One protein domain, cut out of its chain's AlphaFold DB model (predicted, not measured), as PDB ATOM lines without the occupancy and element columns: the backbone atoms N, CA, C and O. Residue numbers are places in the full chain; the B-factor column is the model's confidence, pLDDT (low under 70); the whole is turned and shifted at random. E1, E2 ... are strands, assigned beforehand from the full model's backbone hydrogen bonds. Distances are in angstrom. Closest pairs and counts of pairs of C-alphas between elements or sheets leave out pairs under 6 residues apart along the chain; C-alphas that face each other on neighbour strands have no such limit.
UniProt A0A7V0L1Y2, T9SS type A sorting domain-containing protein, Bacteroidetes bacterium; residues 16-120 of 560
ATOM      1  N   PHE A  16      74.827 228.442  -5.551       87.75
ATOM      2  CA  PHE A  16      75.849 228.040  -6.509       87.75
ATOM      3  C   PHE A  16      76.690 229.225  -6.914       87.75
ATOM      4  O   PHE A  16      76.153 230.255  -7.311       87.75
ATOM      5  N   GLU A  17      77.999 229.039  -6.789       88.12
ATOM      6  CA  GLU A  17      78.965 230.097  -7.008       88.12
ATOM      7  C   GLU A  17      79.918 229.741  -8.140       88.12
ATOM      8  O   GLU A  17      80.246 230.614  -8.936       88.12
ATOM      9  N   GLY A  18      80.306 228.471  -8.295       88.62
ATOM     10  CA  GLY A  18      81.154 228.108  -9.420       88.62
ATOM     11  C   GLY A  18      81.716 226.696  -9.417       88.62
ATOM     12  O   GLY A  18      81.289 225.811  -8.672       88.62
ATOM     13  N   TYR A  19      82.713 226.503 -10.277       88.81
ATOM     14  CA  TYR A  19      83.474 225.274 -10.441       88.81
ATOM     15  C   TYR A  19      84.960 225.503 -10.197       88.81
ATOM     16  O   TYR A  19      85.522 226.497 -10.652       88.81
ATOM     17  N   ASN A  20      85.617 224.529  -9.573       89.50
ATOM     18  CA  ASN A  20      87.070 224.454  -9.511       89.50
ATOM     19  C   ASN A  20      87.559 223.244 -10.307       89.50
ATOM     20  O   ASN A  20      87.002 222.148 -10.226       89.50
ATOM     21  N   VAL A  21      88.632 223.445 -11.064       90.00
ATOM     22  CA  VAL A  21      89.285 222.406 -11.861       90.00
ATOM     23  C   VAL A  21      90.619 222.055 -11.223       90.00
ATOM     24  O   VAL A  21      91.397 222.950 -10.893       90.00
ATOM     25  N   TYR A  22      90.909 220.764 -11.081       92.00
ATOM     26  CA  TYR A  22      92.110 220.270 -10.413       92.00
ATOM     27  C   TYR A  22      92.876 219.244 -11.244       92.00
ATOM     28  O   TYR A  22      92.295 218.501 -12.039       92.00
ATOM     29  N   ILE A  23      94.177 219.163 -10.966       93.75
ATOM     30  CA  ILE A  23      95.053 218.051 -11.337       93.75
ATOM     31  C   ILE A  23      95.705 217.466 -10.086       93.75
ATOM     32  O   ILE A  23      96.106 218.203  -9.183       93.75
ATOM     33  N   GLY A  24      95.765 216.144 -10.016       93.50
ATOM     34  CA  GLY A  24      96.352 215.391  -8.916       93.50
ATOM     35  C   GLY A  24      97.638 214.706  -9.350       93.50
ATOM     36  O   GLY A  24      97.768 214.299 -10.505       93.50
ATOM     37  N   ASP A  25      98.571 214.574  -8.412       91.75
ATOM     38  CA  ASP A  25      99.775 213.757  -8.596       91.75
ATOM     39  C   ASP A  25      99.448 212.250  -8.540       91.75
ATOM     40  O   ASP A  25      99.958 211.442  -9.315       91.75
ATOM     41  N   SER A  26      98.483 211.884  -7.691       91.19
ATOM     42  CA  SER A  26      97.906 210.542  -7.580       91.19
ATOM     43  C   SER A  26      96.370 210.610  -7.483       91.19
ATOM     44  O   SER A  26      95.824 211.707  -7.306       91.19
ATOM     45  N   PRO A  27      95.643 209.473  -7.514       89.12
ATOM     46  CA  PRO A  27      94.206 209.461  -7.234       89.12
ATOM     47  C   PRO A  27      93.849 210.034  -5.854       89.12
ATOM     48  O   PRO A  27      92.764 210.577  -5.677       89.12
ATOM     49  N   GLY A  28      94.751 209.929  -4.873       90.75
ATOM     50  CA  GLY A  28      94.574 210.502  -3.535       90.75
ATOM     51  C   GLY A  28      95.043 211.956  -3.413       90.75
ATOM     52  O   GLY A  28      94.768 212.608  -2.410       90.75
ATOM     53  N   GLY A  29      95.715 212.492  -4.434       90.94
ATOM     54  CA  GLY A  29      96.447 213.756  -4.367       90.94
ATOM     55  C   GLY A  29      97.945 213.567  -4.075       90.94
ATOM     56  O   GLY A  29      98.445 212.449  -4.192       90.94
ATOM     57  N   PRO A  30      98.682 214.635  -3.722       94.44
ATOM     58  CA  PRO A  30      98.210 216.010  -3.535       94.44
ATOM     59  C   PRO A  30      97.582 216.614  -4.801       94.44
ATOM     60  O   PRO A  30      97.892 216.214  -5.923       94.44
ATOM     61  N   TRP A  31      96.685 217.588  -4.621       93.62
ATOM     62  CA  TRP A  31      95.927 218.233  -5.703       93.62
ATOM     63  C   TRP A  31      96.349 219.691  -5.895       93.62
ATOM     64  O   TRP A  31      96.534 220.425  -4.927       93.62
ATOM     65  N   LYS A  32      96.454 220.132  -7.151       93.25
ATOM     66  CA  LYS A  32      96.674 221.531  -7.546       93.25
ATOM     67  C   LYS A  32      95.446 222.056  -8.279       93.25
ATOM     68  O   LYS A  32      94.934 221.393  -9.182       93.25
ATOM     69  N   ARG A  33      94.982 223.251  -7.907       90.56
ATOM     70  CA  ARG A  33      93.902 223.947  -8.619       90.56
ATOM     71  C   ARG A  33      94.457 224.563  -9.901       90.56
ATOM     72  O   ARG A  33      95.435 225.302  -9.859       90.56
ATOM     73  N   LEU A  34      93.834 224.231 -11.024       87.69
ATOM     74  CA  LEU A  34      94.186 224.707 -12.357       87.69
ATOM     75  C   LEU A  34      93.371 225.933 -12.772       87.69
ATOM     76  O   LEU A  34      93.901 226.824 -13.429       87.69
ATOM     77  N   ALA A  35      92.089 225.972 -12.404       85.88
ATOM     78  CA  ALA A  35      91.191 227.072 -12.728       85.88
ATOM     79  C   ALA A  35      90.009 227.146 -11.758       85.88
ATOM     80  O   ALA A  35      89.635 226.136 -11.152       85.88
ATOM     81  N   THR A  36      89.412 228.333 -11.686       87.00
ATOM     82  CA  THR A  36      88.130 228.592 -11.030       87.00
ATOM     83  C   THR A  36      87.232 229.361 -11.991       87.00
ATOM     84  O   THR A  36      87.685 230.318 -12.623       87.00
ATOM     85  N   PHE A  37      85.984 228.912 -12.101       85.25
ATOM     86  CA  PHE A  37      84.945 229.504 -12.936       85.25
ATOM     87  C   PHE A  37      83.741 229.834 -12.087       85.25
ATOM     88  O   PHE A  37      83.084 228.927 -11.582       85.25
ATOM     89  N   ASP A  38      83.452 231.113 -11.954       84.69
ATOM     90  CA  ASP A  38      82.471 231.628 -11.018       84.69
ATOM     91  C   ASP A  38      81.363 232.414 -11.714       84.69
ATOM     92  O   ASP A  38      81.513 232.913 -12.834       84.69
ATOM     93  N   VAL A  39      80.211 232.483 -11.055       84.62
ATOM     94  CA  VAL A  39      79.091 233.321 -11.477       84.62
ATOM     95  C   VAL A  39      79.580 234.774 -11.520       84.62
ATOM     96  O   VAL A  39      80.097 235.244 -10.514       84.62
ATOM     97  N   PRO A  40      79.403 235.519 -12.632       82.06
ATOM     98  CA  PRO A  40      79.850 236.908 -12.701       82.06
ATOM     99  C   PRO A  40      79.092 237.753 -11.673       82.06
ATOM    100  O   PRO A  40      77.910 238.064 -11.858       82.06
ATOM    101  N   ASN A  41      79.749 238.100 -10.570       79.94
ATOM    102  CA  ASN A  41      79.177 238.911  -9.505       79.94
ATOM    103  C   ASN A  41      80.275 239.794  -8.862       79.94
ATOM    104  O   ASN A  41      81.196 240.232  -9.548       79.94
ATOM    105  N   LYS A  42      80.133 240.194  -7.590       77.56
ATOM    106  CA  LYS A  42      81.123 241.037  -6.878       77.56
ATOM    107  C   LYS A  42      81.980 240.252  -5.870       77.56
ATOM    108  O   LYS A  42      82.736 240.858  -5.114       77.56
ATOM    109  N   LEU A  43      81.860 238.927  -5.826       76.38
ATOM    110  CA  LEU A  43      82.496 238.036  -4.854       76.38
ATOM    111  C   LEU A  43      83.808 237.472  -5.423       76.38
ATOM    112  O   LEU A  43      83.904 236.308  -5.787       76.38
ATOM    113  N   ALA A  44      84.847 238.308  -5.492       76.69
ATOM    114  CA  ALA A  44      86.158 237.892  -6.011       76.69
ATOM    115  C   ALA A  44      86.992 237.071  -5.006       76.69
ATOM    116  O   ALA A  44      87.729 236.167  -5.382       76.69
ATOM    117  N   VAL A  45      86.900 237.365  -3.710       83.00
ATOM    118  CA  VAL A  45      87.568 236.579  -2.661       83.00
ATOM    119  C   VAL A  45      86.579 236.385  -1.527       83.00
ATOM    120  O   VAL A  45      86.055 237.357  -0.984       83.00
ATOM    121  N   ILE A  46      86.311 235.129  -1.178       82.31
ATOM    122  CA  ILE A  46      85.450 234.788  -0.048       82.31
ATOM    123  C   ILE A  46      86.361 234.532   1.145       82.31
ATOM    124  O   ILE A  46      87.139 233.582   1.129       82.31
ATOM    125  N   LEU A  47      86.271 235.392   2.159       84.38
ATOM    126  CA  LEU A  47      87.032 235.269   3.401       84.38
ATOM    127  C   LEU A  47      86.212 234.534   4.460       84.38
ATOM    128  O   LEU A  47      85.050 234.896   4.689       84.38
ATOM    129  N   GLU A  48      86.809 233.549   5.124       83.56
ATOM    130  CA  GLU A  48      86.203 232.845   6.251       83.56
ATOM    131  C   GLU A  48      87.057 232.927   7.524       83.56
ATOM    132  O   GLU A  48      88.288 232.887   7.432       83.56
ATOM    133  N   PRO A  49      86.423 233.005   8.708       82.25
ATOM    134  CA  PRO A  49      87.146 232.996   9.970       82.25
ATOM    135  C   PRO A  49      87.832 231.642  10.177       82.25
ATOM    136  O   PRO A  49      87.169 230.606  10.228       82.25
ATOM    137  N   SER A  50      89.151 231.657  10.334       82.06
ATOM    138  CA  SER A  50      89.978 230.488  10.619       82.06
ATOM    139  C   SER A  50      90.856 230.749  11.838       82.06
ATOM    140  O   SER A  50      91.323 231.867  12.059       82.06
ATOM    141  N   TYR A  51      91.068 229.719  12.651       81.56
ATOM    142  CA  TYR A  51      91.928 229.811  13.825       81.56
ATOM    143  C   TYR A  51      93.397 229.671  13.411       81.56
ATOM    144  O   TYR A  51      93.808 228.614  12.928       81.56
ATOM    145  N   ASP A  52      94.190 230.723  13.607       81.19
ATOM    146  CA  ASP A  52      95.632 230.682  13.372       81.19
ATOM    147  C   ASP A  52      96.355 230.154  14.614       81.19
ATOM    148  O   ASP A  52      96.409 230.805  15.660       81.19
ATOM    149  N   THR A  53      96.947 228.967  14.493       79.81
ATOM    150  CA  THR A  53      97.633 228.288  15.601       79.81
ATOM    151  C   THR A  53      98.909 228.996  16.052       79.81
ATOM    152  O   THR A  53      99.391 228.709  17.143       79.81
ATOM    153  N   ASN A  54      99.467 229.903  15.240       83.56
ATOM    154  CA  ASN A  54     100.690 230.632  15.585       83.56
ATOM    155  C   ASN A  54     100.406 231.858  16.462       83.56
ATOM    156  O   ASN A  54     101.124 232.097  17.431       83.56
ATOM    157  N   SER A  55      99.371 232.636  16.133       83.56
ATOM    158  CA  SER A  55      98.986 233.836  16.891       83.56
ATOM    159  C   SER A  55      97.908 233.587  17.950       83.56
ATOM    160  O   SER A  55      97.711 234.429  18.826       83.56
ATOM    161  N   GLY A  56      97.190 232.459  17.877       85.06
ATOM    162  CA  GLY A  56      96.046 232.152  18.737       85.06
ATOM    163  C   GLY A  56      94.790 232.980  18.430       85.06
ATOM    164  O   GLY A  56      93.849 232.971  19.225       85.06
ATOM    165  N   GLN A  57      94.773 233.710  17.310       85.38
ATOM    166  CA  GLN A  57      93.681 234.594  16.899       85.38
ATOM    167  C   GLN A  57      92.801 233.950  15.821       85.38
ATOM    168  O   GLN A  57      93.220 233.057  15.087       85.38
ATOM    169  N   ILE A  58      91.564 234.440  15.707       83.19
ATOM    170  CA  ILE A  58      90.690 234.133  14.572       83.19
ATOM    171  C   ILE A  58      90.980 235.165  13.480       83.19
ATOM    172  O   ILE A  58      90.719 236.353  13.671       83.19
ATOM    173  N   LEU A  59      91.522 234.711  12.352       82.25
ATOM    174  CA  LEU A  59      91.823 235.534  11.184       82.25
ATOM    175  C   LEU A  59      90.867 235.192  10.045       82.25
ATOM    176  O   LEU A  59      90.576 234.025   9.795       82.25
ATOM    177  N   ASP A  60      90.410 236.208   9.319       81.50
ATOM    178  CA  ASP A  60      89.667 236.011   8.077       81.50
ATOM    179  C   ASP A  60      90.644 235.619   6.955       81.50
ATOM    180  O   ASP A  60      91.408 236.449   6.456       81.50
ATOM    181  N   LEU A  61      90.632 234.344   6.559       80.81
ATOM    182  CA  LEU A  61      91.495 233.796   5.510       80.81
ATOM    183  C   LEU A  61      90.705 233.516   4.220       80.81
ATOM    184  O   LEU A  61      89.515 233.203   4.280       80.81
ATOM    185  N   PRO A  62      91.335 233.593   3.032       80.00
ATOM    186  CA  PRO A  62      90.674 233.248   1.773       80.00
ATOM    187  C   PRO A  62      90.234 231.775   1.706       80.00
ATOM    188  O   PRO A  62      91.063 230.874   1.583       80.00
ATOM    189  N   ALA A  63      88.921 231.551   1.704       78.44
ATOM    190  CA  ALA A  63      88.272 230.249   1.542       78.44
ATOM    191  C   ALA A  63      88.070 229.875   0.064       78.44
ATOM    192  O   ALA A  63      88.187 228.718  -0.335       78.44
ATOM    193  N   ALA A  64      87.780 230.869  -0.780       80.12
ATOM    194  CA  ALA A  64      87.620 230.697  -2.220       80.12
ATOM    195  C   ALA A  64      88.017 231.966  -2.983       80.12
ATOM    196  O   ALA A  64      87.974 233.073  -2.445       80.12
ATOM    197  N   TYR A  65      88.388 231.784  -4.249       81.06
ATOM    198  CA  TYR A  65      88.799 232.849  -5.161       81.06
ATOM    199  C   TYR A  65      87.917 232.779  -6.408       81.06
ATOM    200  O   TYR A  65      87.969 231.781  -7.121       81.06
ATOM    201  N   GLY A  66      87.112 233.808  -6.647       76.31
ATOM    202  CA  GLY A  66      86.347 234.027  -7.870       76.31
ATOM    203  C   GLY A  66      87.094 234.981  -8.801       76.31
ATOM    204  O   GLY A  66      87.657 235.986  -8.363       76.31
ATOM    205  N   ASN A  67      87.127 234.671 -10.094       71.81
ATOM    206  CA  ASN A  67      87.782 235.515 -11.096       71.81
ATOM    207  C   ASN A  67      86.770 236.389 -11.863       71.81
ATOM    208  O   ASN A  67      87.175 237.202 -12.692       71.81
ATOM    209  N   ASN A  68      85.468 236.233 -11.596       71.62
ATOM    210  CA  ASN A  68      84.323 236.868 -12.249       71.62
ATOM    211  C   ASN A  68      84.321 236.754 -13.781       71.62
ATOM    212  O   ASN A  68      83.731 237.580 -14.478       71.62
ATOM    213  N   LEU A  69      84.964 235.716 -14.321       70.44
ATOM    214  CA  LEU A  69      85.064 235.482 -15.768       70.44
ATOM    215  C   LEU A  69      83.840 234.746 -16.337       70.44
ATOM    216  O   LEU A  69      83.708 234.606 -17.554       70.44
ATOM    217  N   GLY A  70      82.928 234.306 -15.468       78.50
ATOM    218  CA  GLY A  70      81.746 233.539 -15.829       78.50
ATOM    219  C   GLY A  70      81.945 232.028 -15.778       78.50
ATOM    220  O   GLY A  70      83.059 231.501 -15.730       78.50
ATOM    221  N   LEU A  71      80.815 231.319 -15.788       80.25
ATOM    222  CA  LEU A  71      80.784 229.864 -15.708       80.25
ATOM    223  C   LEU A  71      81.273 229.225 -17.006       80.25
ATOM    224  O   LEU A  71      80.659 229.360 -18.064       80.25
ATOM    225  N   GLN A  72      82.330 228.431 -16.899       73.62
ATOM    226  CA  GLN A  72      82.767 227.545 -17.966       73.62
ATOM    227  C   GLN A  72      82.402 226.104 -17.617       73.62
ATOM    228  O   GLN A  72      82.280 225.736 -16.452       73.62
ATOM    229  N   TYR A  73      82.240 225.280 -18.649       74.88
ATOM    230  CA  TYR A  73      81.898 223.855 -18.529       74.88
ATOM    231  C   TYR A  73      82.959 222.951 -19.157       74.88
ATOM    232  O   TYR A  73      82.714 221.773 -19.449       74.88
ATOM    233  N   ARG A  74      84.115 223.541 -19.470       71.31
ATOM    234  CA  ARG A  74      85.203 222.932 -20.226       71.31
ATOM    235  C   ARG A  74      86.538 223.469 -19.737       71.31
ATOM    236  O   ARG A  74      86.640 224.622 -19.345       71.31
ATOM    237  N   TYR A  75      87.555 222.618 -19.796       75.25
ATOM    238  CA  TYR A  75      88.939 222.999 -19.528       75.25
ATOM    239  C   TYR A  75      89.887 222.082 -20.305       75.25
ATOM    240  O   TYR A  75      89.735 220.850 -20.245       75.25
ATOM    241  N   LEU A  76      90.839 222.661 -21.040       76.12
ATOM    242  CA  LEU A  76      91.901 221.924 -21.721       76.12
ATOM    243  C   LEU A  76      93.120 221.830 -20.807       76.12
ATOM    244  O   LEU A  76      93.735 222.832 -20.458       76.12
ATOM    245  N   VAL A  77      93.483 220.602 -20.451       79.94
ATOM    246  CA  VAL A  77      94.700 220.316 -19.693       79.94
ATOM    247  C   VAL A  77      95.795 219.971 -20.693       79.94
ATOM    248  O   VAL A  77      95.662 218.994 -21.425       79.94
ATOM    249  N   THR A  78      96.857 220.769 -20.737       81.12
ATOM    250  CA  THR A  78      98.019 220.550 -21.623       81.12
ATOM    251  C   THR A  78      99.294 220.198 -20.863       81.12
ATOM    252  O   THR A  78     100.282 219.782 -21.469       81.12
ATOM    253  N   LYS A  79      99.272 220.352 -19.536       84.56
ATOM    254  CA  LYS A  79     100.409 220.130 -18.649       84.56
ATOM    255  C   LYS A  79     100.026 219.242 -17.474       84.56
ATOM    256  O   LYS A  79      98.872 219.250 -17.046       84.56
ATOM    257  N   ASP A  80     100.994 218.488 -16.973       88.19
ATOM    258  CA  ASP A  80     100.833 217.637 -15.801       88.19
ATOM    259  C   ASP A  80     100.936 218.416 -14.476       88.19
ATOM    260  O   ASP A  80     101.049 219.645 -14.448       88.19
ATOM    261  N   TYR A  81     100.876 217.685 -13.359       89.44
ATOM    262  CA  TYR A  81     100.981 218.238 -12.009       89.44
ATOM    263  C   TYR A  81     102.287 219.027 -11.784       89.44
ATOM    264  O   TYR A  81     102.296 220.031 -11.061       89.44
ATOM    265  N   GLU A  82     103.380 218.615 -12.423       89.38
ATOM    266  CA  GLU A  82     104.703 219.247 -12.353       89.38
ATOM    267  C   GLU A  82     104.898 220.356 -13.398       89.38
ATOM    268  O   GLU A  82     105.941 221.006 -13.422       89.38
ATOM    269  N   LYS A  83     103.863 220.648 -14.198       87.00
ATOM    270  CA  LYS A  83     103.854 221.612 -15.313       87.00
ATOM    271  C   LYS A  83     104.638 221.154 -16.552       87.00
ATOM    272  O   LYS A  83     104.875 221.974 -17.446       87.00
ATOM    273  N   ASN A  84     104.980 219.872 -16.646       85.81
ATOM    274  CA  ASN A  84     105.563 219.273 -17.844       85.81
ATOM    275  C   ASN A  84     104.475 218.983 -18.886       85.81
ATOM    276  O   ASN A  84     103.291 218.907 -18.558       85.81
ATOM    277  N   ALA A  85     104.854 218.824 -20.154       84.38
ATOM    278  CA  ALA A  85     103.913 218.398 -21.189       84.38
ATOM    279  C   ALA A  85     103.362 216.992 -20.886       84.38
ATOM    280  O   ALA A  85     104.079 216.131 -20.375       84.38
ATOM    281  N   LEU A  86     102.092 216.751 -21.225       81.75
ATOM    282  CA  LEU A  86     101.485 215.432 -21.043       81.75
ATOM    283  C   LEU A  86     102.177 214.380 -21.924       81.75
ATOM    284  O   LEU A  86     102.377 214.578 -23.122       81.75
ATOM    285  N   ALA A  87     102.488 213.233 -21.330       80.00
ATOM    286  CA  ALA A  87     103.080 212.082 -21.989       80.00
ATOM    287  C   ALA A  87     102.005 211.040 -22.318       80.00
ATOM    288  O   ALA A  87     101.166 210.694 -21.484       80.00
ATOM    289  N   ASN A  88     102.047 210.500 -23.535       76.94
ATOM    290  CA  ASN A  88     101.157 209.408 -23.917       76.94
ATOM    291  C   ASN A  88     101.461 208.142 -23.099       76.94
ATOM    292  O   ASN A  88     102.619 207.841 -22.825       76.94
ATOM    293  N   GLY A  89     100.425 207.388 -22.738       71.12
ATOM    294  CA  GLY A  89     100.523 206.154 -21.955       71.12
ATOM    295  C   GLY A  89     100.657 206.366 -20.444       71.12
ATOM    296  O   GLY A  89     100.496 205.406 -19.696       71.12
ATOM    297  N   ARG A  90     100.886 207.602 -19.976       79.06
ATOM    298  CA  ARG A  90     100.910 207.939 -18.545       79.06
ATOM    299  C   ARG A  90      99.501 208.270 -18.054       79.06
ATOM    300  O   ARG A  90      98.759 208.989 -18.718       79.06
ATOM    301  N   ALA A  91      99.135 207.741 -16.890       85.19
ATOM    302  CA  ALA A  91      97.889 208.098 -16.225       85.19
ATOM    303  C   ALA A  91      98.002 209.479 -15.569       85.19
ATOM    304  O   ALA A  91      98.983 209.774 -14.888       85.19
ATOM    305  N   TYR A  92      96.972 210.296 -15.759       89.88
ATOM    306  CA  TYR A  92      96.806 211.601 -15.135       89.88
ATOM    307  C   TYR A  92      95.462 211.667 -14.426       89.88
ATOM    308  O   TYR A  92      94.466 211.128 -14.909       89.88
ATOM    309  N   TYR A  93      95.434 212.362 -13.295       92.94
ATOM    310  CA  TYR A  93      94.265 212.437 -12.429       92.94
ATOM    311  C   TYR A  93      93.735 213.855 -12.446       92.94
ATOM    312  O   TYR A  93      94.441 214.802 -12.105       92.94
ATOM    313  N   VAL A  94      92.491 214.016 -12.863       93.62
ATOM    314  CA  VAL A  94      91.841 215.320 -12.940       93.62
ATOM    315  C   VAL A  94      90.496 215.257 -12.244       93.62
ATOM    316  O   VAL A  94      89.862 214.206 -12.179       93.62
ATOM    317  N   ALA A  95      90.060 216.381 -11.693       91.50
ATOM    318  CA  ALA A  95      88.774 216.471 -11.020       91.50
ATOM    319  C   ALA A  95      88.148 217.840 -11.265       91.50
ATOM    320  O   ALA A  95      88.846 218.841 -11.433       91.50
ATOM    321  N   VAL A  96      86.819 217.870 -11.256       90.94
ATOM    322  CA  VAL A  96      86.039 219.104 -11.227       90.94
ATOM    323  C   VAL A  96      85.117 219.028 -10.025       90.94
ATOM    324  O   VAL A  96      84.441 218.017  -9.830       90.94
ATOM    325  N   THR A  97      85.098 220.083  -9.228       90.62
ATOM    326  CA  THR A  97      84.175 220.253  -8.104       90.62
ATOM    327  C   THR A  97      83.295 221.460  -8.383       90.62
ATOM    328  O   THR A  97      83.725 222.426  -9.013       90.62
ATOM    329  N   SER A  98      82.052 221.417  -7.922       89.31
ATOM    330  CA  SER A  98      81.264 222.624  -7.686       89.31
ATOM    331  C   SER A  98      81.538 223.167  -6.289       89.31
ATOM    332  O   SER A  98      81.776 222.386  -5.359       89.31
ATOM    333  N   TYR A  99      81.450 224.485  -6.137       89.12
ATOM    334  CA  TYR A  99      81.412 225.137  -4.838       89.12
ATOM    335  C   TYR A  99      80.223 226.095  -4.722       89.12
ATOM    336  O   TYR A  99      79.681 226.602  -5.711       89.12
ATOM    337  N   ALA A 100      79.798 226.291  -3.482       89.38
ATOM    338  CA  ALA A 100      78.639 227.071  -3.105       89.38
ATOM    339  C   ALA A 100      79.008 228.053  -1.993       89.38
ATOM    340  O   ALA A 100      79.840 227.743  -1.140       89.38
ATOM    341  N   TYR A 101      78.361 229.214  -1.987       88.81
ATOM    342  CA  TYR A 101      78.615 230.298  -1.045       88.81
ATOM    343  C   TYR A 101      77.373 230.642  -0.215       88.81
ATOM    344  O   TYR A 101      76.243 230.631  -0.714       88.81
ATOM    345  N   SER A 102      77.585 230.981   1.057       87.94
ATOM    346  CA  SER A 102      76.578 231.560   1.947       87.94
ATOM    347  C   SER A 102      77.188 232.684   2.783       87.94
ATOM    348  O   SER A 102      78.193 232.495   3.463       87.94
ATOM    349  N   ALA A 103      76.542 233.851   2.788       86.38
ATOM    350  CA  ALA A 103      76.998 235.006   3.566       86.38
ATOM    351  C   ALA A 103      76.792 234.847   5.084       86.38
ATOM    352  O   ALA A 103      77.403 235.574   5.863       86.38
ATOM    353  N   THR A 104      75.913 233.933   5.506       86.25
ATOM    354  CA  THR A 104      75.456 233.807   6.904       86.25
ATOM    355  C   THR A 104      75.811 232.471   7.547       86.25
ATOM    356  O   THR A 104      75.511 232.258   8.719       86.25
ATOM    357  N   SER A 105      76.387 231.537   6.788       85.56
ATOM    358  CA  SER A 105      76.736 230.201   7.278       85.56
ATOM    359  C   SER A 105      78.225 230.099   7.600       85.56
ATOM    360  O   SER A 105      79.035 230.851   7.064       85.56
ATOM    361  N   ILE A 106      78.563 229.170   8.495       81.06
ATOM    362  CA  ILE A 106      79.938 228.779   8.813       81.06
ATOM    363  C   ILE A 106      80.019 227.261   8.568       81.06
ATOM    364  O   ILE A 106      79.233 226.532   9.182       81.06
ATOM    365  N   PRO A 107      80.896 226.772   7.673       85.94
ATOM    366  CA  PRO A 107      81.807 227.544   6.815       85.94
ATOM    367  C   PRO A 107      81.057 228.410   5.788       85.94
ATOM    368  O   PRO A 107      79.889 228.169   5.500       85.94
ATOM    369  N   LYS A 108      81.699 229.442   5.229       87.50
ATOM    370  CA  LYS A 108      81.036 230.288   4.208       87.50
ATOM    371  C   LYS A 108      81.014 229.631   2.831       87.50
ATOM    372  O   LYS A 108      80.184 229.989   1.993       87.50
ATOM    373  N   VAL A 109      81.913 228.675   2.603       88.38
ATOM    374  CA  VAL A 109      82.058 227.946   1.345       88.38
ATOM    375  C   VAL A 109      81.867 226.457   1.594       88.38
ATOM    376  O   VAL A 109      82.452 225.887   2.511       88.38
ATOM    377  N   LEU A 110      81.070 225.817   0.743       88.12
ATOM    378  CA  LEU A 110      81.039 224.364   0.625       88.12
ATOM    379  C   LEU A 110      81.559 223.975  -0.750       88.12
ATOM    380  O   LEU A 110      81.095 224.503  -1.756       88.12
ATOM    381  N   GLU A 111      82.489 223.030  -0.798       89.19
ATOM    382  CA  GLU A 111      82.976 222.431  -2.037       89.19
ATOM    383  C   GLU A 111      82.577 220.954  -2.069       89.19
ATOM    384  O   GLU A 111      82.711 220.227  -1.083       89.19
ATOM    385  N   SER A 112      82.054 220.509  -3.207       89.00
ATOM    386  CA  SER A 112      81.726 219.100  -3.428       89.00
ATOM    387  C   SER A 112      82.974 218.212  -3.393       89.00
ATOM    388  O   SER A 112      84.089 218.636  -3.707       89.00
ATOM    389  N   SER A 113      82.788 216.939  -3.040       88.06
ATOM    390  CA  SER A 113      83.871 215.956  -3.062       88.06
ATOM    391  C   SER A 113      84.436 215.771  -4.476       88.06
ATOM    392  O   SER A 113      83.700 215.734  -5.464       88.06
ATOM    393  N   ARG A 114      85.760 215.598  -4.578       87.25
ATOM    394  CA  ARG A 114      86.436 215.345  -5.859       87.25
ATOM    395  C   ARG A 114      86.094 213.945  -6.364       87.25
ATOM    396  O   ARG A 114      86.527 212.954  -5.785       87.25
ATOM    397  N   THR A 115      85.367 213.868  -7.476       89.44
ATOM    398  CA  THR A 115      85.277 212.630  -8.262       89.44
ATOM    399  C   THR A 115      86.483 212.570  -9.191       89.44
ATOM    400  O   THR A 115      86.605 213.385 -10.105       89.44
ATOM    401  N   VAL A 116      87.396 211.635  -8.929       90.56
ATOM    402  CA  VAL A 116      88.649 211.504  -9.681       90.56
ATOM    403  C   VAL A 116      88.383 210.886 -11.045       90.56
ATOM    404  O   VAL A 116      87.877 209.770 -11.146       90.56
ATOM    405  N   LEU A 117      88.772 211.599 -12.097       89.38
ATOM    406  CA  LEU A 117      88.828 211.078 -13.451       89.38
ATOM    407  C   LEU A 117      90.280 210.738 -13.794       89.38
ATOM    408  O   LEU A 117      91.130 211.623 -13.899       89.38
ATOM    409  N   THR A 118      90.545 209.452 -14.007       87.75
ATOM    410  CA  THR A 118      91.831 208.974 -14.519       87.75
ATOM    411  C   THR A 118      91.811 209.002 -16.042       87.75
ATOM    412  O   THR A 118      90.952 208.385 -16.674       87.75
ATOM    413  N   VAL A 119      92.761 209.713 -16.641       84.62
ATOM    414  CA  VAL A 119      92.887 209.878 -18.090       84.62
ATOM    415  C   VAL A 119      94.263 209.400 -18.522       84.62
ATOM    416  O   VAL A 119      95.267 209.796 -17.940       84.62
ATOM    417  N   VAL A 120      94.319 208.572 -19.563       82.44
ATOM    418  CA  VAL A 120      95.574 208.118 -20.174       82.44
ATOM    419  C   VAL A 120      95.616 208.652 -21.606       82.44
ATOM    420  O   VAL A 120      94.966 208.073 -22.481       82.44
TER     421      VAL A 120
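Overview. This is residues 16 to 120 of the 560 residues of the protein "T9SS type A sorting domain-containing protein" of Bacteroidetes bacterium (UniProt A0A7V0L1Y2). A strongly twisted sheet, with the long strands E2, E1 and E5 side by side and two short strands, E6 and E7, at different places along the far side of E5, is crossed nearly at a right angle by the hairpin of E3 and E4. The two make a loose sandwich, two sheets only partly face to face, and the long link from E4 returns to the sheet where E5 begins. The printed part has 105 residues with no named helix and seven named strands, E1 to E7 in order, and the neighbour strands in both sheets are antiparallel. The class is all strand, though under half of the residues, 48 of 105, are in named elements. The whole is only just loose, close to compact, with a radius of gyration of the C-alphas of 15.8 A and spans of 47 by 34 by 21 A.

Along the chain. E1, residues 16 to 24, begins with C-alpha 16 at (75.849, 228.040, -6.509) and is 24.2 A long. E2, residues 31 to 38, is 19.7 A long and bends by 59 degrees at residue 34. E3, residues 45 to 51, is 18.3 A long, and E4, residues 58 to 65, is 19.9 A long, with C-alpha 58 at (90.690, 234.133, 14.572). E5, residues 92 to 101, is the longest strand at 29.6 A. E6 is residues 109 to 111, and E7 is residues 117 to 119, with C-alpha 119 at (92.887, 209.878, -18.090).

Arrangement. In the branched sheet, E2 lies on one side of E1 and E5 on the other. E1 and E2 form a hairpin at 155 degrees, with N 19 and O 37 2.8 A apart, within hydrogen-bond range. E1 and E5 stand at 159 degrees, with N 22 and O 95 at 2.8 A. On the other side of E5 from E1, the pairing is staggered: E7 pairs with residues 92 to 94, with N 94 and O 117 at 2.9 A, and E6 with residues 99 to 101, with N 100 and O 110 at 2.8 A. E5 and E6 form a hairpin. E3 and E4 form a hairpin at 146 degrees, with N 50 and O 59 at 2.8 A. Its strands stand at 88 degrees to those of the branched sheet. The closest C-alphas of E4 and E6 are those of Ala 63 and Val 109, 6.6 A apart. E1 and E3 are apart.

Size, cuts and confidence. The two C-alphas farthest apart are those of Gln 57 and Gly 89, at 48.6 A. The printed part has no cut. The link from E4 to E5, residues 66 to 91, is long, and the link from E6 to E7 is tight. The mean pLDDT of the printed part is 84.7, and no printed residue is under 70.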